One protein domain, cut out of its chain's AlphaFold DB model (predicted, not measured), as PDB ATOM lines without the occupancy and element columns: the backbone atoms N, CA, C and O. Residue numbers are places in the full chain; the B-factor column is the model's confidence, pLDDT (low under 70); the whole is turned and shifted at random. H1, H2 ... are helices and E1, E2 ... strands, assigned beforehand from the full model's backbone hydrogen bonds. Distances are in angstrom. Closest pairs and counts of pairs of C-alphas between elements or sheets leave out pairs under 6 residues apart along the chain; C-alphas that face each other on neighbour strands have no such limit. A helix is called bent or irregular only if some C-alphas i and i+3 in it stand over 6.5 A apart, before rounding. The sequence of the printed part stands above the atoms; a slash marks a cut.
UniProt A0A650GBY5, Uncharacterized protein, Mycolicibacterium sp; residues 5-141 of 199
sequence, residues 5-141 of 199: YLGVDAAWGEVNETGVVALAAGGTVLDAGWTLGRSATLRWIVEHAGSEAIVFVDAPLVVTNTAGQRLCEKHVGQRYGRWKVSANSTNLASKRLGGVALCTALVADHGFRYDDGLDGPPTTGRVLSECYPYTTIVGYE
ATOM      1  N   TYR A   5      -6.670 -48.362   2.873       95.38
ATOM      2  CA  TYR A   5      -7.555 -47.840   3.909       95.38
ATOM      3  C   TYR A   5      -6.823 -47.845   5.245       95.38
ATOM      4  O   TYR A   5      -6.339 -48.888   5.678       95.38
ATOM      5  N   LEU A   6      -6.741 -46.693   5.905       97.44
ATOM      6  CA  LEU A   6      -6.073 -46.549   7.196       97.44
ATOM      7  C   LEU A   6      -7.112 -46.279   8.287       97.44
ATOM      8  O   LEU A   6      -7.933 -45.377   8.151       97.44
ATOM      9  N   GLY A   7      -7.077 -47.039   9.377       97.12
ATOM     10  CA  GLY A   7      -7.912 -46.822  10.559       97.12
ATOM     11  C   GLY A   7      -7.078 -46.328  11.737       97.12
ATOM     12  O   GLY A   7      -6.003 -46.866  11.994       97.12
ATOM     13  N   VAL A   8      -7.576 -45.323  12.459       97.44
ATOM     14  CA  VAL A   8      -6.893 -44.717  13.615       97.44
ATOM     15  C   VAL A   8      -7.863 -44.620  14.800       97.44
ATOM     16  O   VAL A   8      -8.744 -43.759  14.800       97.44
ATOM     17  N   ASP A   9      -7.703 -45.465  15.828       94.56
ATOM     18  CA  ASP A   9      -8.410 -45.315  17.118       94.56
ATOM     19  C   ASP A   9      -7.570 -44.442  18.050       94.56
ATOM     20  O   ASP A   9      -6.639 -44.905  18.720       94.56
ATOM     21  N   ALA A  10      -7.863 -43.146  18.030       88.94
ATOM     22  CA  ALA A  10      -6.996 -42.153  18.625       88.94
ATOM     23  C   ALA A  10      -7.173 -42.037  20.143       88.94
ATOM     24  O   ALA A  10      -8.229 -41.656  20.661       88.94
ATOM     25  N   ALA A  11      -6.070 -42.226  20.864       84.56
ATOM     26  CA  ALA A  11      -5.951 -41.822  22.256       84.56
ATOM     27  C   ALA A  11      -5.084 -40.560  22.325       84.56
ATOM     28  O   ALA A  11      -3.858 -40.613  22.291       84.56
ATOM     29  N   TRP A  12      -5.718 -39.390  22.391       80.69
ATOM     30  CA  TRP A  12      -4.992 -38.119  22.356       80.69
ATOM     31  C   TRP A  12      -4.174 -37.867  23.625       80.69
ATOM     32  O   TRP A  12      -4.690 -37.978  24.735       80.69
ATOM     33  N   GLY A  13      -2.909 -37.493  23.438       68.81
ATOM     34  CA  GLY A  13      -1.910 -37.214  24.474       68.81
ATOM     35  C   GLY A  13      -0.535 -37.689  24.001       68.81
ATOM     36  O   GLY A  13      -0.457 -38.621  23.209       68.81
ATOM     37  N   GLU A  14       0.551 -37.056  24.440       71.81
ATOM     38  CA  GLU A  14       1.901 -37.409  23.955       71.81
ATOM     39  C   GLU A  14       2.381 -38.788  24.429       71.81
ATOM     40  O   GLU A  14       3.204 -39.412  23.775       71.81
ATOM     41  N   VAL A  15       1.815 -39.282  25.532       79.00
ATOM     42  CA  VAL A  15       2.148 -40.569  26.167       79.00
ATOM     43  C   VAL A  15       1.073 -41.640  25.970       79.00
ATOM     44  O   VAL A  15       1.118 -42.684  26.612       79.00
ATOM     45  N   ASN A  16       0.068 -41.375  25.135       84.19
ATOM     46  CA  ASN A  16      -1.050 -42.290  24.930       84.19
ATOM     47  C   ASN A  16      -0.849 -43.120  23.657       84.19
ATOM     48  O   ASN A  16      -0.452 -42.595  22.614       84.19
ATOM     49  N   GLU A  17      -1.152 -44.414  23.755       91.38
ATOM     50  CA  GLU A  17      -1.107 -45.356  22.636       91.38
ATOM     51  C   GLU A  17      -2.338 -45.185  21.741       91.38
ATOM     52  O   GLU A  17      -3.476 -45.303  22.196       91.38
ATOM     53  N   THR A  18      -2.106 -44.916  20.463       94.31
ATOM     54  CA  THR A  18      -3.128 -44.873  19.415       94.31
ATOM     55  C   THR A  18      -3.065 -46.164  18.613       94.31
ATOM     56  O   THR A  18      -1.992 -46.546  18.152       94.31
ATOM     57  N   GLY A  19      -4.204 -46.838  18.462       95.62
ATOM     58  CA  GLY A  19      -4.296 -48.031  17.623       95.62
ATOM     59  C   GLY A  19      -4.341 -47.636  16.152       95.62
ATOM     60  O   GLY A  19      -5.087 -46.723  15.785       95.62
ATOM     61  N   VAL A  20      -3.560 -48.316  15.317       97.56
ATOM     62  CA  VAL A  20      -3.480 -48.064  13.872       97.56
ATOM     63  C   VAL A  20      -3.607 -49.361  13.081       97.56
ATOM     64  O   VAL A  20      -3.169 -50.420  13.535       97.56
ATOM     65  N   VAL A  21      -4.222 -49.288  11.902       97.38
ATOM     66  CA  VAL A  21      -4.347 -50.418  10.971       97.38
ATOM     67  C   VAL A  21      -4.334 -49.931   9.528       97.38
ATOM     68  O   VAL A  21      -4.962 -48.920   9.213       97.38
ATOM     69  N   ALA A  22      -3.631 -50.644   8.655       97.19
ATOM     70  CA  ALA A  22      -3.618 -50.452   7.214       97.19
ATOM     71  C   ALA A  22      -4.259 -51.660   6.534       97.19
ATOM     72  O   ALA A  22      -3.899 -52.804   6.813       97.19
ATOM     73  N   LEU A  23      -5.197 -51.411   5.626       93.56
ATOM     74  CA  LEU A  23      -5.910 -52.429   4.867       93.56
ATOM     75  C   LEU A  23      -5.725 -52.196   3.367       93.56
ATOM     76  O   LEU A  23      -5.809 -51.066   2.885       93.56
ATOM     77  N   ALA A  24      -5.545 -53.271   2.608       90.81
ATOM     78  CA  ALA A  24      -5.706 -53.237   1.158       90.81
ATOM     79  C   ALA A  24      -7.181 -53.020   0.784       90.81
ATOM     80  O   ALA A  24      -8.075 -53.280   1.588       90.81
ATOM     81  N   ALA A  25      -7.457 -52.642  -0.468       85.50
ATOM     82  CA  ALA A  25      -8.831 -52.469  -0.947       85.50
ATOM     83  C   ALA A  25      -9.713 -53.723  -0.822       85.50
ATOM     84  O   ALA A  25     -10.908 -53.616  -0.571       85.50
ATOM     85  N   GLY A  26      -9.119 -54.913  -0.917       80.56
ATOM     86  CA  GLY A  26      -9.790 -56.177  -0.606       80.56
ATOM     87  C   GLY A  26      -9.801 -56.517   0.888       80.56
ATOM     88  O   GLY A  26      -9.729 -57.693   1.206       80.56
ATOM     89  N   GLY A  27      -9.725 -55.526   1.784       79.94
ATOM     90  CA  GLY A  27      -9.763 -55.631   3.253       79.94
ATOM     91  C   GLY A  27      -8.769 -56.599   3.910       79.94
ATOM     92  O   GLY A  27      -8.957 -57.019   5.053       79.94
ATOM     93  N   THR A  28      -7.684 -56.943   3.217       85.94
ATOM     94  CA  THR A  28      -6.538 -57.649   3.808       85.94
ATOM     95  C   THR A  28      -5.751 -56.690   4.692       85.94
ATOM     96  O   THR A  28      -5.407 -55.603   4.235       85.94
ATOM     97  N   VAL A  29      -5.446 -57.093   5.927       92.06
ATOM     98  CA  VAL A  29      -4.570 -56.326   6.824       92.06
ATOM     99  C   VAL A  29      -3.146 -56.335   6.272       92.06
ATOM    100  O   VAL A  29      -2.570 -57.402   6.071       92.06
ATOM    101  N   LEU A  30      -2.607 -55.147   6.004       93.88
ATOM    102  CA  LEU A  30      -1.244 -54.926   5.518       93.88
ATOM    103  C   LEU A  30      -0.277 -54.637   6.668       93.88
ATOM    104  O   LEU A  30       0.835 -55.149   6.668       93.88
ATOM    105  N   ASP A  31      -0.719 -53.836   7.636       95.94
ATOM    106  CA  ASP A  31       0.000 -53.536   8.873       95.94
ATOM    107  C   ASP A  31      -1.007 -53.195   9.980       95.94
ATOM    108  O   ASP A  31      -2.109 -52.712   9.699       95.94
ATOM    109  N   ALA A  32      -0.660 -53.454  11.235       96.62
ATOM    110  CA  ALA A  32      -1.457 -53.066  12.393       96.62
ATOM    111  C   ALA A  32      -0.581 -52.963  13.640       96.62
ATOM    112  O   ALA A  32       0.312 -53.781  13.863       96.62
ATOM    113  N   GLY A  33      -0.876 -52.000  14.508       95.56
ATOM    114  CA  GLY A  33      -0.095 -51.824  15.721       95.56
ATOM    115  C   GLY A  33      -0.517 -50.630  16.555       95.56
ATOM    116  O   GLY A  33      -1.684 -50.229  16.577       95.56
ATOM    117  N   TRP A  34       0.468 -50.077  17.256       96.06
ATOM    118  CA  TRP A  34       0.296 -48.961  18.173       96.06
ATOM    119  C   TRP A  34       1.328 -47.877  17.884       96.06
ATOM    120  O   TRP A  34       2.505 -48.167  17.666       96.06
ATOM    121  N   THR A  35       0.900 -46.623  17.940       95.69
ATOM    122  CA  THR A  35       1.781 -45.454  17.901       95.69
ATOM    123  C   THR A  35       1.699 -44.693  19.217       95.69
ATOM    124  O   THR A  35       0.638 -44.604  19.835       95.69
ATOM    125  N   LEU A  36       2.820 -44.119  19.657       94.62
ATOM    126  CA  LEU A  36       2.877 -43.321  20.878       94.62
ATOM    127  C   LEU A  36       2.867 -41.828  20.536       94.62
ATOM    128  O   LEU A  36       3.851 -41.285  20.026       94.62
ATOM    129  N   GLY A  37       1.742 -41.169  20.809       91.62
ATOM    130  CA  GLY A  37       1.568 -39.740  20.568       91.62
ATOM    131  C   GLY A  37       1.323 -39.345  19.104       91.62
ATOM    132  O   GLY A  37       1.561 -40.085  18.148       91.62
ATOM    133  N   ARG A  38       0.838 -38.109  18.923       92.75
ATOM    134  CA  ARG A  38       0.344 -37.587  17.633       92.75
ATOM    135  C   ARG A  38       1.394 -37.604  16.521       92.75
ATOM    136  O   ARG A  38       1.058 -37.939  15.391       92.75
ATOM    137  N   SER A  39       2.642 -37.244  16.821       93.56
ATOM    138  CA  SER A  39       3.708 -37.188  15.813       93.56
ATOM    139  C   SER A  39       4.058 -38.574  15.268       93.56
ATOM    140  O   SER A  39       4.300 -38.713  14.073       93.56
ATOM    141  N   ALA A  40       4.042 -39.611  16.116       95.56
ATOM    142  CA  ALA A  40       4.241 -40.986  15.667       95.56
ATOM    143  C   ALA A  40       3.066 -41.464  14.802       95.56
ATOM    144  O   ALA A  40       3.298 -42.053  13.752       95.56
ATOM    145  N   THR A  41       1.825 -41.141  15.187       96.81
ATOM    146  CA  THR A  41       0.634 -41.444  14.376       96.81
ATOM    147  C   THR A  41       0.687 -40.771  13.006       96.81
ATOM    148  O   THR A  41       0.415 -41.416  12.000       96.81
ATOM    149  N   LEU A  42       1.070 -39.490  12.946       96.88
ATOM    150  CA  LEU A  42       1.209 -38.765  11.683       96.88
ATOM    151  C   LEU A  42       2.254 -39.418  10.770       96.88
ATOM    152  O   LEU A  42       1.959 -39.660   9.602       96.88
ATOM    153  N   ARG A  43       3.441 -39.754  11.299       97.62
ATOM    154  CA  ARG A  43       4.469 -40.460  10.517       97.62
ATOM    155  C   ARG A  43       3.963 -41.800   9.996       97.62
ATOM    156  O   ARG A  43       4.083 -42.047   8.805       97.62
ATOM    157  N   TRP A  44       3.330 -42.600  10.857       98.19
ATOM    158  CA  TRP A  44       2.784 -43.898  10.463       98.19
ATOM    159  C   TRP A  44       1.753 -43.754   9.331       98.19
ATOM    160  O   TRP A  44       1.815 -44.491   8.353       98.19
ATOM    161  N   ILE A  45       0.857 -42.758   9.391       98.19
ATOM    162  CA  ILE A  45      -0.103 -42.484   8.306       98.19
ATOM    163  C   ILE A  45       0.627 -42.161   6.998       98.19
ATOM    164  O   ILE A  45       0.303 -42.732   5.959       98.19
ATOM    165  N   VAL A  46       1.607 -41.255   7.036       97.62
ATOM    166  CA  VAL A  46       2.349 -40.823   5.839       97.62
ATOM    167  C   VAL A  46       3.139 -41.978   5.220       97.62
ATOM    168  O   VAL A  46       3.150 -42.111   3.996       97.62
ATOM    169  N   GLU A  47       3.748 -42.826   6.048       97.19
ATOM    170  CA  GLU A  47       4.491 -44.019   5.626       97.19
ATOM    171  C   GLU A  47       3.590 -45.030   4.884       97.19
ATOM    172  O   GLU A  47       4.043 -45.662   3.931       97.19
ATOM    173  N   HIS A  48       2.303 -45.128   5.245       97.19
ATOM    174  CA  HIS A  48       1.367 -46.110   4.677       97.19
ATOM    175  C   HIS A  48       0.430 -45.565   3.585       97.19
ATOM    176  O   HIS A  48      -0.231 -46.344   2.898       97.19
ATOM    177  N   ALA A  49       0.347 -44.247   3.393       94.19
ATOM    178  CA  ALA A  49      -0.671 -43.628   2.540       94.19
ATOM    179  C   ALA A  49      -0.455 -43.770   1.018       94.19
ATOM    180  O   ALA A  49      -1.353 -43.429   0.251       94.19
ATOM    181  N   GLY A  50       0.711 -44.237   0.551       89.25
ATOM    182  CA  GLY A  50       0.988 -44.403  -0.887       89.25
ATOM    183  C   GLY A  50       0.589 -43.173  -1.725       89.25
ATOM    184  O   GLY A  50       0.686 -42.042  -1.252       89.25
ATOM    185  N   SER A  51       0.128 -43.354  -2.966       90.12
ATOM    186  CA  SER A  51      -0.516 -42.274  -3.744       90.12
ATOM    187  C   SER A  51      -2.031 -42.185  -3.519       90.12
ATOM    188  O   SER A  51      -2.615 -41.124  -3.711       90.12
ATOM    189  N   GLU A  52      -2.651 -43.291  -3.101       94.06
ATOM    190  CA  GLU A  52      -4.097 -43.473  -2.963       94.06
ATOM    191  C   GLU A  52      -4.399 -44.018  -1.561       94.06
ATOM    192  O   GLU A  52      -4.152 -45.199  -1.291       94.06
ATOM    193  N   ALA A  53      -4.935 -43.180  -0.671       96.31
ATOM    194  CA  ALA A  53      -5.283 -43.600   0.682       96.31
ATOM    195  C   ALA A  53      -6.512 -42.904   1.246       96.31
ATOM    196  O   ALA A  53      -6.696 -41.702   1.081       96.31
ATOM    197  N   ILE A  54      -7.306 -43.667   1.994       96.19
ATOM    198  CA  ILE A  54      -8.479 -43.177   2.716       96.19
ATOM    199  C   ILE A  54      -8.277 -43.465   4.201       96.19
ATOM    200  O   ILE A  54      -8.197 -44.619   4.617       96.19
ATOM    201  N   VAL A  55      -8.181 -42.409   5.001       97.44
ATOM    202  CA  VAL A  55      -7.886 -42.472   6.435       97.44
ATOM    203  C   VAL A  55      -9.148 -42.183   7.233       97.44
ATOM    204  O   VAL A  55      -9.740 -41.118   7.102       97.44
ATOM    205  N   PHE A  56      -9.534 -43.099   8.111       96.88
ATOM    206  CA  PHE A  56     -10.635 -42.924   9.050       96.88
ATOM    207  C   PHE A  56     -10.088 -42.756  10.464       96.88
ATOM    208  O   PHE A  56      -9.415 -43.648  10.988       96.88
ATOM    209  N   VAL A  57     -10.387 -41.621  11.092       97.06
ATOM    210  CA  VAL A  57      -9.889 -41.288  12.434       97.06
ATOM    211  C   VAL A  57     -11.050 -41.242  13.428       97.06
ATOM    212  O   VAL A  57     -11.957 -40.426  13.262       97.06
ATOM    213  N   ASP A  58     -11.010 -42.067  14.484       95.19
ATOM    214  CA  ASP A  58     -11.974 -42.040  15.605       95.19
ATOM    215  C   ASP A  58     -11.679 -40.850  16.526       95.19
ATOM    216  O   ASP A  58     -11.167 -40.985  17.643       95.19
ATOM    217  N   ALA A  59     -11.922 -39.646  16.009       94.38
ATOM    218  CA  ALA A  59     -11.773 -38.397  16.731       94.38
ATOM    219  C   ALA A  59     -12.409 -37.211  16.000       94.38
ATOM    220  O   ALA A  59     -12.448 -37.198  14.774       94.38
ATOM    221  N   PRO A  60     -12.755 -36.140  16.737       95.19
ATOM    222  CA  PRO A  60     -13.072 -34.852  16.139       95.19
ATOM    223  C   PRO A  60     -11.930 -34.341  15.245       95.19
ATOM    224  O   PRO A  60     -10.826 -34.098  15.748       95.19
ATOM    225  N   LEU A  61     -12.198 -34.155  13.949       96.19
ATOM    226  CA  LEU A  61     -11.240 -33.585  12.985       96.19
ATOM    227  C   LEU A  61     -11.567 -32.133  12.632       96.19
ATOM    228  O   LEU A  61     -10.660 -31.321  12.461       96.19
ATOM    229  N   VAL A  62     -12.857 -31.791  12.590       95.31
ATOM    230  CA  VAL A  62     -13.334 -30.425  12.341       95.31
ATOM    231  C   VAL A  62     -14.188 -29.965  13.519       95.31
ATOM    232  O   VAL A  62     -15.236 -30.539  13.834       95.31
ATOM    233  N   VAL A  63     -13.724 -28.915  14.197       96.81
ATOM    234  CA  VAL A  63     -14.387 -28.321  15.364       96.81
ATOM    235  C   VAL A  63     -14.378 -26.807  15.206       96.81
ATOM    236  O   VAL A  63     -13.328 -26.180  15.277       96.81
ATOM    237  N   THR A  64     -15.553 -26.222  14.987       95.88
ATOM    238  CA  THR A  64     -15.719 -24.779  14.731       95.88
ATOM    239  C   THR A  64     -16.612 -24.088  15.758       95.88
ATOM    240  O   THR A  64     -16.626 -22.864  15.854       95.88
ATOM    241  N   ASN A  65     -17.353 -24.852  16.562       96.06
ATOM    242  CA  ASN A  65     -18.239 -24.321  17.588       96.06
ATOM    243  C   ASN A  65     -17.459 -23.909  18.843       96.06
ATOM    244  O   ASN A  65     -16.668 -24.676  19.396       96.06
ATOM    245  N   THR A  66     -17.744 -22.709  19.346       96.69
ATOM    246  CA  THR A  66     -17.126 -22.166  20.566       96.69
ATOM    247  C   THR A  66     -17.551 -22.926  21.823       96.69
ATOM    248  O   THR A  66     -16.739 -23.141  22.720       96.69
ATOM    249  N   ALA A  67     -18.804 -23.382  21.875       95.75
ATOM    250  CA  ALA A  67     -19.380 -24.123  22.990       95.75
ATOM    251  C   ALA A  67     -20.436 -25.135  22.513       95.75
ATOM    252  O   ALA A  67     -20.788 -25.201  21.334       95.75
ATOM    253  N   GLY A  68     -20.952 -25.935  23.449       94.75
ATOM    254  CA  GLY A  68     -22.042 -26.874  23.189       94.75
ATOM    255  C   GLY A  68     -21.629 -28.095  22.366       94.75
ATOM    256  O   GLY A  68     -20.466 -28.503  22.377       94.75
ATOM    257  N   GLN A  69     -22.621 -28.696  21.711       95.50
ATOM    258  CA  GLN A  69     -22.510 -29.917  20.912       95.50
ATOM    259  C   GLN A  69     -22.517 -29.579  19.414       95.50
ATOM    260  O   GLN A  69     -23.294 -28.722  18.983       95.50
ATOM    261  N   ARG A  70     -21.696 -30.272  18.616       95.69
ATOM    262  CA  ARG A  70     -21.706 -30.161  17.148       95.69
ATOM    263  C   ARG A  70     -22.980 -30.781  16.568       95.69
ATOM    264  O   ARG A  70     -23.554 -31.713  17.135       95.69
ATOM    265  N   LEU A  71     -23.409 -30.310  15.397       92.31
ATOM    266  CA  LEU A  71     -24.611 -30.838  14.742       92.31
ATOM    267  C   LEU A  71     -24.495 -32.344  14.445       92.31
ATOM    268  O   LEU A  71     -25.451 -33.084  14.677       92.31
ATOM    269  N   CYS A  72     -23.318 -32.808  14.012       91.12
ATOM    270  CA  CYS A  72     -23.048 -34.228  13.777       91.12
ATOM    271  C   CYS A  72     -23.242 -35.071  15.050       91.12
ATOM    272  O   CYS A  72     -23.935 -36.085  15.023       91.12
ATOM    273  N   GLU A  73     -22.732 -34.618  16.195       95.75
ATOM    274  CA  GLU A  73     -22.864 -35.303  17.486       95.75
ATOM    275  C   GLU A  73     -24.332 -35.371  17.946       95.75
ATOM    276  O   GLU A  73     -24.792 -36.417  18.420       95.75
ATOM    277  N   LYS A  74     -25.094 -34.284  17.745       94.38
ATOM    278  CA  LYS A  74     -26.544 -34.248  18.007       94.38
ATOM    279  C   LYS A  74     -27.287 -35.255  17.127       94.38
ATOM    280  O   LYS A  74     -28.110 -36.023  17.624       94.38
ATOM    281  N   HIS A  75     -26.974 -35.278  15.833       93.81
ATOM    282  CA  HIS A  75     -27.568 -36.201  14.867       93.81
ATOM    283  C   HIS A  75     -27.269 -37.666  15.185       93.81
ATOM    284  O   HIS A  75     -28.171 -38.498  15.052       93.81
ATOM    285  N   VAL A  76     -26.051 -37.972  15.644       94.25
ATOM    286  CA  VAL A  76     -25.686 -39.306  16.133       94.25
ATOM    287  C   VAL A  76     -26.569 -39.691  17.320       94.25
ATOM    288  O   VAL A  76     -27.193 -40.747  17.287       94.25
ATOM    289  N   GLY A  77     -26.693 -38.829  18.334       94.75
ATOM    290  CA  GLY A  77     -27.534 -39.111  19.503       94.75
ATOM    291  C   GLY A  77     -29.010 -39.336  19.150       94.75
ATOM    292  O   GLY A  77     -29.626 -40.272  19.652       94.75
ATOM    293  N   GLN A  78     -29.564 -38.526  18.243       94.56
ATOM    294  CA  GLN A  78     -30.957 -38.649  17.796       94.56
ATOM    295  C   GLN A  78     -31.234 -39.949  17.028       94.56
ATOM    296  O   GLN A  78     -32.284 -40.555  17.217       94.56
ATOM    297  N   ARG A  79     -30.310 -40.378  16.159       94.12
ATOM    298  CA  ARG A  79     -30.517 -41.532  15.263       94.12
ATOM    299  C   ARG A  79     -30.085 -42.858  15.881       94.12
ATOM    300  O   ARG A  79     -30.713 -43.882  15.633       94.12
ATOM    301  N   TYR A  80     -29.037 -42.839  16.701       95.62
ATOM    302  CA  TYR A  80     -28.413 -44.044  17.248       95.62
ATOM    303  C   TYR A  80     -28.665 -44.241  18.751       95.62
ATOM    304  O   TYR A  80     -28.289 -45.273  19.317       95.62
ATOM    305  N   GLY A  81     -29.367 -43.308  19.402       94.88
ATOM    306  CA  GLY A  81     -29.676 -43.368  20.832       94.88
ATOM    307  C   GLY A  81     -30.407 -44.646  21.262       94.88
ATOM    308  O   GLY A  81     -30.160 -45.136  22.364       94.88
ATOM    309  N   ARG A  82     -31.216 -45.251  20.376       93.38
ATOM    310  CA  ARG A  82     -31.920 -46.522  20.643       93.38
ATOM    311  C   ARG A  82     -30.978 -47.684  20.990       93.38
ATOM    312  O   ARG A  82     -31.332 -48.523  21.807       93.38
ATOM    313  N   TRP A  83     -29.745 -47.670  20.474       95.06
ATOM    314  CA  TRP A  83     -28.702 -48.657  20.792       95.06
ATOM    315  C   TRP A  83     -27.761 -48.213  21.919       95.06
ATOM    316  O   TRP A  83     -26.692 -48.801  22.114       95.06
ATOM    317  N   LYS A  84     -28.125 -47.161  22.667       94.50
ATOM    318  CA  LYS A  84     -27.291 -46.512  23.695       94.50
ATOM    319  C   LYS A  84     -25.999 -45.905  23.136       94.50
ATOM    320  O   LYS A  84     -24.979 -45.888  23.832       94.50
ATOM    321  N   VAL A  85     -26.035 -45.421  21.895       94.56
ATOM    322  CA  VAL A  85     -24.908 -44.779  21.208       94.56
ATOM    323  C   VAL A  85     -25.112 -43.267  21.160       94.56
ATOM    324  O   VAL A  85     -26.144 -42.779  20.709       94.56
ATOM    325  N   SER A  86     -24.101 -42.526  21.610       94.00
ATOM    326  CA  SER A  86     -24.010 -41.074  21.472       94.00
ATOM    327  C   SER A  86     -22.546 -40.636  21.463       94.00
ATOM    328  O   SER A  86     -21.717 -41.160  22.214       94.00
ATOM    329  N   ALA A  87     -22.221 -39.667  20.607       93.06
ATOM    330  CA  ALA A  87     -20.897 -39.062  20.576       93.06
ATOM    331  C   ALA A  87     -20.718 -38.093  21.757       93.06
ATOM    332  O   ALA A  87     -21.666 -37.433  22.190       93.06
ATOM    333  N   ASN A  88     -19.493 -37.996  22.282       91.44
ATOM    334  CA  ASN A  88     -19.178 -36.978  23.284       91.44
ATOM    335  C   ASN A  88     -19.166 -35.604  22.611       91.44
ATOM    336  O   ASN A  88     -18.593 -35.477  21.534       91.44
ATOM    337  N   SER A  89     -19.714 -34.587  23.273       94.69
ATOM    338  CA  SER A  89     -19.645 -33.217  22.766       94.69
ATOM    339  C   SER A  89     -18.203 -32.718  22.684       94.69
ATOM    340  O   SER A  89     -17.438 -32.885  23.641       94.69
ATOM    341  N   THR A  90     -17.869 -32.064  21.573       95.62
ATOM    342  CA  THR A  90     -16.579 -31.394  21.361       95.62
ATOM    343  C   THR A  90     -16.801 -29.957  20.893       95.62
ATOM    344  O   THR A  90     -17.721 -29.662  20.134       95.62
ATOM    345  N   ASN A  91     -15.969 -29.045  21.378       96.81
ATOM    346  CA  ASN A  91     -15.959 -27.623  21.032       96.81
ATOM    347  C   ASN A  91     -14.534 -27.069  21.173       96.81
ATOM    348  O   ASN A  91     -13.638 -27.775  21.643       96.81
ATOM    349  N   LEU A  92     -14.324 -25.807  20.806       96.12
ATOM    350  CA  LEU A  92     -13.002 -25.169  20.840       96.12
ATOM    351  C   LEU A  92     -12.360 -25.108  22.241       96.12
ATOM    352  O   LEU A  92     -11.141 -25.037  22.344       96.12
ATOM    353  N   ALA A  93     -13.145 -25.196  23.321       93.94
ATOM    354  CA  ALA A  93     -12.627 -25.259  24.694       93.94
ATOM    355  C   ALA A  93     -12.268 -26.690  25.154       93.94
ATOM    356  O   ALA A  93     -11.820 -26.904  26.285       93.94
ATOM    357  N   SER A  94     -12.494 -27.704  24.316       91.94
ATOM    358  CA  SER A  94     -12.272 -29.105  24.673       91.94
ATOM    359  C   SER A  94     -10.787 -29.465  24.672       91.94
ATOM    360  O   SER A  94     -10.045 -29.127  23.763       91.94
ATOM    361  N   LYS A  95     -10.353 -30.292  25.632       87.19
ATOM    362  CA  LYS A  95      -8.976 -30.833  25.671       87.19
ATOM    363  C   LYS A  95      -8.682 -31.881  24.580       87.19
ATOM    364  O   LYS A  95      -7.575 -32.395  24.500       87.19
ATOM    365  N   ARG A  96      -9.682 -32.260  23.777       82.25
ATOM    366  CA  ARG A  96      -9.646 -33.385  22.823       82.25
ATOM    367  C   ARG A  96      -9.550 -32.906  21.370       82.25
ATOM    368  O   ARG A  96     -10.298 -33.375  20.523       82.25
ATOM    369  N   LEU A  97      -8.639 -31.976  21.093       92.94
ATOM    370  CA  LEU A  97      -8.420 -31.408  19.751       92.94
ATOM    371  C   LEU A  97      -7.213 -32.026  19.023       92.94
ATOM    372  O   LEU A  97      -6.747 -31.493  18.021       92.94
ATOM    373  N   GLY A  98      -6.700 -33.165  19.504       92.81
ATOM    374  CA  GLY A  98      -5.575 -33.855  18.864       92.81
ATOM    375  C   GLY A  98      -5.874 -34.286  17.423       92.81
ATOM    376  O   GLY A  98      -4.987 -34.194  16.578       92.81
ATOM    377  N   GLY A  99      -7.125 -34.662  17.134       95.31
ATOM    378  CA  GLY A  99      -7.583 -35.005  15.783       95.31
ATOM    379  C   GLY A  99      -7.585 -33.805  14.846       95.31
ATOM    380  O   GLY A  99      -7.082 -33.908  13.734       95.31
ATOM    381  N   VAL A 100      -8.023 -32.640  15.330       96.38
ATOM    382  CA  VAL A 100      -7.935 -31.371  14.591       96.38
ATOM    383  C   VAL A 100      -6.482 -31.069  14.224       96.38
ATOM    384  O   VAL A 100      -6.174 -30.847  13.059       96.38
ATOM    385  N   ALA A 101      -5.561 -31.155  15.190       95.31
ATOM    386  CA  ALA A 101      -4.140 -30.911  14.939       95.31
ATOM    387  C   ALA A 101      -3.503 -31.938  13.981       95.31
ATOM    388  O   ALA A 101      -2.588 -31.592  13.235       95.31
ATOM    389  N   LEU A 102      -3.951 -33.199  14.009       96.62
ATOM    390  CA  LEU A 102      -3.532 -34.224  13.051       96.62
ATOM    391  C   LEU A 102      -4.047 -33.899  11.640       96.62
ATOM    392  O   LEU A 102      -3.272 -33.930  10.688       96.62
ATOM    393  N   CYS A 103      -5.330 -33.541  11.522       97.69
ATOM    394  CA  CYS A 103      -5.963 -33.161  10.263       97.69
ATOM    395  C   CYS A 103      -5.265 -31.960   9.624       97.69
ATOM    396  O   CYS A 103      -4.911 -32.020   8.450       97.69
ATOM    397  N   THR A 104      -5.019 -30.895  10.395       97.69
ATOM    398  CA  THR A 104      -4.321 -29.700   9.906       97.69
ATOM    399  C   THR A 104      -2.961 -30.049   9.307       97.69
ATOM    400  O   THR A 104      -2.669 -29.607   8.203       97.69
ATOM    401  N   ALA A 105      -2.156 -30.863   9.994       97.75
ATOM    402  CA  ALA A 105      -0.822 -31.227   9.519       97.75
ATOM    403  C   ALA A 105      -0.866 -32.106   8.253       97.75
ATOM    404  O   ALA A 105      -0.126 -31.868   7.304       97.75
ATOM    405  N   LEU A 106      -1.770 -33.092   8.194       98.31
ATOM    406  CA  LEU A 106      -1.927 -33.936   7.002       98.31
ATOM    407  C   LEU A 106      -2.359 -33.126   5.770       98.31
ATOM    408  O   LEU A 106      -1.863 -33.373   4.667       98.31
ATOM    409  N   VAL A 107      -3.258 -32.157   5.955       98.31
ATOM    410  CA  VAL A 107      -3.744 -31.293   4.871       98.31
ATOM    411  C   VAL A 107      -2.684 -30.284   4.434       98.31
ATOM    412  O   VAL A 107      -2.478 -30.110   3.236       98.31
ATOM    413  N   ALA A 108      -2.004 -29.635   5.382       97.88
ATOM    414  CA  ALA A 108      -1.018 -28.603   5.076       97.88
ATOM    415  C   ALA A 108       0.237 -29.171   4.398       97.88
ATOM    416  O   ALA A 108       0.707 -28.603   3.415       97.88
ATOM    417  N   ASP A 109       0.742 -30.307   4.892       97.38
ATOM    418  CA  ASP A 109       2.115 -30.731   4.596       97.38
ATOM    419  C   ASP A 109       2.205 -32.057   3.819       97.38
ATOM    420  O   ASP A 109       3.271 -32.412   3.314       97.38
ATOM    421  N   HIS A 110       1.107 -32.816   3.704       97.25
ATOM    422  CA  HIS A 110       1.151 -34.196   3.190       97.25
ATOM    423  C   HIS A 110       0.168 -34.503   2.051       97.25
ATOM    424  O   HIS A 110       0.028 -35.667   1.651       97.25
ATOM    425  N   GLY A 111      -0.468 -33.470   1.490       96.94
ATOM    426  CA  GLY A 111      -1.327 -33.584   0.308       96.94
ATOM    427  C   GLY A 111      -2.645 -34.312   0.565       96.94
ATOM    428  O   GLY A 111      -3.248 -34.819  -0.379       96.94
ATOM    429  N   PHE A 112      -3.078 -34.399   1.826       98.06
ATOM    430  CA  PHE A 112      -4.402 -34.917   2.146       98.06
ATOM    431  C   PHE A 112      -5.474 -33.846   1.959       98.06
ATOM    432  O   PHE A 112      -5.231 -32.657   2.157       98.06
ATOM    433  N   ARG A 113      -6.701 -34.281   1.675       97.56
ATOM    434  CA  ARG A 113      -7.905 -33.452   1.812       97.56
ATOM    435  C   ARG A 113      -8.868 -34.070   2.815       97.56
ATOM    436  O   ARG A 113      -9.017 -35.290   2.860       97.56
ATOM    437  N   TYR A 114      -9.534 -33.230   3.596       97.06
ATOM    438  CA  TYR A 114     -10.644 -33.681   4.428       97.06
ATOM    439  C   TYR A 114     -11.878 -33.974   3.562       97.06
ATOM    440  O   TYR A 114     -12.114 -33.285   2.565       97.06
ATOM    441  N   ASP A 115     -12.651 -34.983   3.947       96.06
ATOM    442  CA  ASP A 115     -13.907 -35.375   3.309       96.06
ATOM    443  C   ASP A 115     -14.958 -35.685   4.386       96.06
ATOM    444  O   ASP A 115     -14.701 -36.453   5.321       96.06
ATOM    445  N   ASP A 116     -16.123 -35.042   4.291       91.12
ATOM    446  CA  ASP A 116     -17.229 -35.210   5.242       91.12
ATOM    447  C   ASP A 116     -18.187 -36.357   4.877       91.12
ATOM    448  O   ASP A 116     -19.097 -36.664   5.653       91.12
ATOM    449  N   GLY A 117     -17.967 -37.006   3.730       88.00
ATOM    450  CA  GLY A 117     -18.744 -38.129   3.225       88.00
ATOM    451  C   GLY A 117     -20.111 -37.771   2.639       88.00
ATOM    452  O   GLY A 117     -20.860 -38.695   2.312       88.00
ATOM    453  N   LEU A 118     -20.474 -36.487   2.504       84.69
ATOM    454  CA  LEU A 118     -21.787 -36.093   1.965       84.69
ATOM    455  C   LEU A 118     -21.946 -36.437   0.478       84.69
ATOM    456  O   LEU A 118     -23.032 -36.847   0.069       84.69
ATOM    457  N   ASP A 119     -20.865 -36.340  -0.296       87.12
ATOM    458  CA  ASP A 119     -20.845 -36.630  -1.739       87.12
ATOM    459  C   ASP A 119     -20.535 -38.109  -2.055       87.12
ATOM    460  O   ASP A 119     -20.297 -38.485  -3.205       87.12
ATOM    461  N   GLY A 120     -20.570 -38.975  -1.036       82.62
ATOM    462  CA  GLY A 120     -20.203 -40.385  -1.137       82.62
ATOM    463  C   GLY A 120     -18.715 -40.644  -0.873       82.62
ATOM    464  O   GLY A 120     -17.948 -39.721  -0.607       82.62
ATOM    465  N   PRO A 121     -18.286 -41.920  -0.879       82.00
ATOM    466  CA  PRO A 121     -16.911 -42.265  -0.554       82.00
ATOM    467  C   PRO A 121     -15.951 -41.769  -1.646       82.00
ATOM    468  O   PRO A 121     -16.212 -41.980  -2.835       82.00
ATOM    469  N   PRO A 122     -14.808 -41.172  -1.272       87.12
ATOM    470  CA  PRO A 122     -13.787 -40.780  -2.232       87.12
ATOM    471  C   PRO A 122     -13.248 -42.006  -2.978       87.12
ATOM    472  O   PRO A 122     -13.048 -43.068  -2.388       87.12
ATOM    473  N   THR A 123     -12.978 -41.855  -4.273       82.19
ATOM    474  CA  THR A 123     -12.434 -42.934  -5.115       82.19
ATOM    475  C   THR A 123     -10.965 -42.744  -5.470       82.19
ATOM    476  O   THR A 123     -10.339 -43.696  -5.933       82.19
ATOM    477  N   THR A 124     -10.413 -41.545  -5.252       89.50
ATOM    478  CA  THR A 124      -9.018 -41.225  -5.564       89.50
ATOM    479  C   THR A 124      -8.366 -40.260  -4.570       89.50
ATOM    480  O   THR A 124      -9.035 -39.489  -3.870       89.50
ATOM    481  N   GLY A 125      -7.033 -40.272  -4.570       94.62
ATOM    482  CA  GLY A 125      -6.152 -39.380  -3.831       94.62
ATOM    483  C   GLY A 125      -5.924 -39.788  -2.378       94.62
ATOM    484  O   GLY A 125      -6.238 -40.895  -1.941       94.62
ATOM    485  N   ARG A 126      -5.346 -38.855  -1.617       97.44
ATOM    486  CA  ARG A 126      -5.146 -38.966  -0.169       97.44
ATOM    487  C   ARG A 126      -6.257 -38.217   0.549       97.44
ATOM    488  O   ARG A 126      -6.347 -36.990   0.480       97.44
ATOM    489  N   VAL A 127      -7.114 -38.951   1.236       97.56
ATOM    490  CA  VAL A 127      -8.311 -38.420   1.882       97.56
ATOM    491  C   VAL A 127      -8.338 -38.843   3.338       97.56
ATOM    492  O   VAL A 127      -7.940 -39.957   3.670       97.56
ATOM    493  N   LEU A 128      -8.803 -37.960   4.217       97.62
ATOM    494  CA  LEU A 128      -9.089 -38.302   5.605       97.62
ATOM    495  C   LEU A 128     -10.509 -37.892   6.002       97.62
ATOM    496  O   LEU A 128     -11.002 -36.853   5.566       97.62
ATOM    497  N   SER A 129     -11.139 -38.690   6.859       96.25
ATOM    498  CA  SER A 129     -12.498 -38.468   7.348       96.25
ATOM    499  C   SER A 129     -12.622 -38.796   8.839       96.25
ATOM    500  O   SER A 129     -11.957 -39.696   9.367       96.25
ATOM    501  N   GLU A 130     -13.473 -38.038   9.532       95.31
ATOM    502  CA  GLU A 130     -13.855 -38.309  10.920       95.31
ATOM    503  C   GLU A 130     -14.779 -39.529  10.936       95.31
ATOM    504  O   GLU A 130     -15.805 -39.551  10.258       95.31
ATOM    505  N   CYS A 131     -14.445 -40.546  11.729       93.62
ATOM    506  CA  CYS A 131     -15.313 -41.699  11.928       93.62
ATOM    507  C   CYS A 131     -15.748 -41.813  13.392       93.62
ATOM    508  O   CYS A 131     -15.095 -41.323  14.310       93.62
ATOM    509  N   TYR A 132     -16.883 -42.471  13.618       93.06
ATOM    510  CA  TYR A 132     -17.343 -42.832  14.954       93.06
ATOM    511  C   TYR A 132     -17.837 -44.285  14.917       93.06
ATOM    512  O   TYR A 132     -19.018 -44.517  14.655       93.06
ATOM    513  N   PRO A 133     -16.957 -45.281  15.156       92.12
ATOM    514  CA  PRO A 133     -17.189 -46.685  14.789       92.12
ATOM    515  C   PRO A 133     -18.494 -47.302  15.304       92.12
ATOM    516  O   PRO A 133     -19.038 -48.217  14.689       92.12
ATOM    517  N   TYR A 134     -19.037 -46.795  16.417       94.12
ATOM    518  CA  TYR A 134     -20.311 -47.271  16.946       94.12
ATOM    519  C   TYR A 134     -21.476 -47.124  15.965       94.12
ATOM    520  O   TYR A 134     -22.363 -47.973  16.008       94.12
ATOM    521  N   THR A 135     -21.500 -46.096  15.107       92.31
ATOM    522  CA  THR A 135     -22.586 -45.931  14.123       92.31
ATOM    523  C   THR A 135     -22.584 -47.067  13.111       92.31
ATOM    524  O   THR A 135     -23.646 -47.604  12.822       92.31
ATOM    525  N   THR A 136     -21.412 -47.508  12.654       91.19
ATOM    526  CA  THR A 136     -21.283 -48.688  11.788       91.19
ATOM    527  C   THR A 136     -21.619 -49.969  12.549       91.19
ATOM    528  O   THR A 136     -22.410 -50.772  12.063       91.19
ATOM    529  N   ILE A 137     -21.089 -50.143  13.765       93.44
ATOM    530  CA  ILE A 137     -21.285 -51.370  14.559       93.44
ATOM    531  C   ILE A 137     -22.767 -51.645  14.835       93.44
ATOM    532  O   ILE A 137     -23.202 -52.784  14.715       93.44
ATOM    533  N   VAL A 138     -23.546 -50.633  15.226       93.38
ATOM    534  CA  VAL A 138     -24.973 -50.834  15.551       93.38
ATOM    535  C   VAL A 138     -25.907 -50.523  14.383       93.38
ATOM    536  O   VAL A 138     -27.066 -50.924  14.410       93.38
ATOM    537  N   GLY A 139     -25.433 -49.769  13.390       90.00
ATOM    538  CA  GLY A 139     -26.215 -49.367  12.224       90.00
ATOM    539  C   GLY A 139     -26.190 -50.383  11.089       90.00
ATOM    540  O   GLY A 139     -27.110 -50.382  10.276       90.00
ATOM    541  N   TYR A 140     -25.179 -51.253  11.033       89.62
ATOM    542  CA  TYR A 140     -25.134 -52.317  10.038       89.62
ATOM    543  C   TYR A 140     -25.968 -53.516  10.500       89.62
ATOM    544  O   TYR A 140     -25.612 -54.209  11.452       89.62
ATOM    545  N   GLU A 141     -27.095 -53.749   9.827       86.56
ATOM    546  CA  GLU A 141     -28.102 -54.742  10.222       86.56
ATOM    547  C   GLU A 141     -27.529 -56.158  10.350       86.56
ATOM    548  O   GLU A 141     -27.858 -56.861  11.303       86.56
TER     549      GLU A 141
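This is residues 5 to 141 of the 199 residues of an uncharacterized protein of Mycolicibacterium sp (UniProt A0A650GBY5). A twisted sheet of five strands has two helices, H1 and H3, packed over one face, while H2 and the short H4 make a small second group off the sheet, H2 joined to E4 and to H3 by long loops and H4 joined to E5 by a tight link. H1 covers the E3, E2, E1 part of the sheet, and H3 covers E4 and E5. The printed part has 137 residues, with four named helices and five named strands in the order E1 E2 E3 H1 E4 H2 H3 E5 H4; the sheet is mixed, in the order E3 E2 E1 E4 E5, and the class is mixed, helices and strands. The whole is compact, with a radius of gyration of the C-alphas of 14.9 A and spans of 37 by 36 by 27 A.

In the sheet, E3 is residues 29 to 36, 20.5 A long, and E2 is residues 17 to 24, 23.3 A. E1, residues 5 to 9, begins at C-alpha 5 (-7.555, -47.840, 3.909). E4 is residues 53 to 57 and E5 residues 126 to 130. H1 is residues 37 to 48, 17.1 A, and H3 residues 98 to 109, 16.5 A. H2, residues 71 to 83, 19.3 A, begins at C-alpha 71 (-24.611, -30.838, 14.742); it is irregular, with C-alphas 79 and 82 7.5 A apart. H4, residues 134 to 139, 7.8 A, ends at C-alpha 139 (-26.215, -49.367, 12.224).

E1, E2 and E3 form a meander, each strand the antiparallel neighbour of the one before, with hairpins E1 and E2, and E2 and E3. N 7 and O 21 are 2.8 A apart, and N 20 and O 33 are 3.0 A apart. E1 and E4 are parallel at 16 degrees, with N 6 and O 54 at 2.8 A. E4 and E5 are parallel at 18 degrees, with N 55 and O 127 at 2.8 A. E3, H1, E4 is a split strand-helix-strand unit, two strands running the same way with E2 and E1 between them, its crossover right-handed; E4, H2 H3, E5 is a strand-helix-strand unit of parallel neighbours. H1 and H3 are on the same face of the sheet, making two layers, strands and helices. H3 has a height over the sheet of 10.2 A and runs along the strands, at 17 degrees to E5 on the local plane. H1 touches H3 with residues 38 to 42 alone, the closest C-alphas being those of Leu 42 and Leu 102, 6.7 A, at a steep tilt of 43 degrees. H2 touches H4, the closest C-alphas being those of Trp 83 and Val 138, 6.8 A; neither is on the sheet. Every O i to N i+4 pair is within hydrogen-bond range in H1, H3 and H4, and 7 of 9 in H2.

The C-alphas farthest apart, of Gly 26 and Ala 67, are 40.9 A apart. The printed part has no cut. The links E4 to H2, H2 to H3 and H3 to E5 are long; in the last, residues 113 to 114 pair in parallel with residues 127 to 128 of E5. The mean pLDDT of the printed part is 93.2, and residue 13 is under 70.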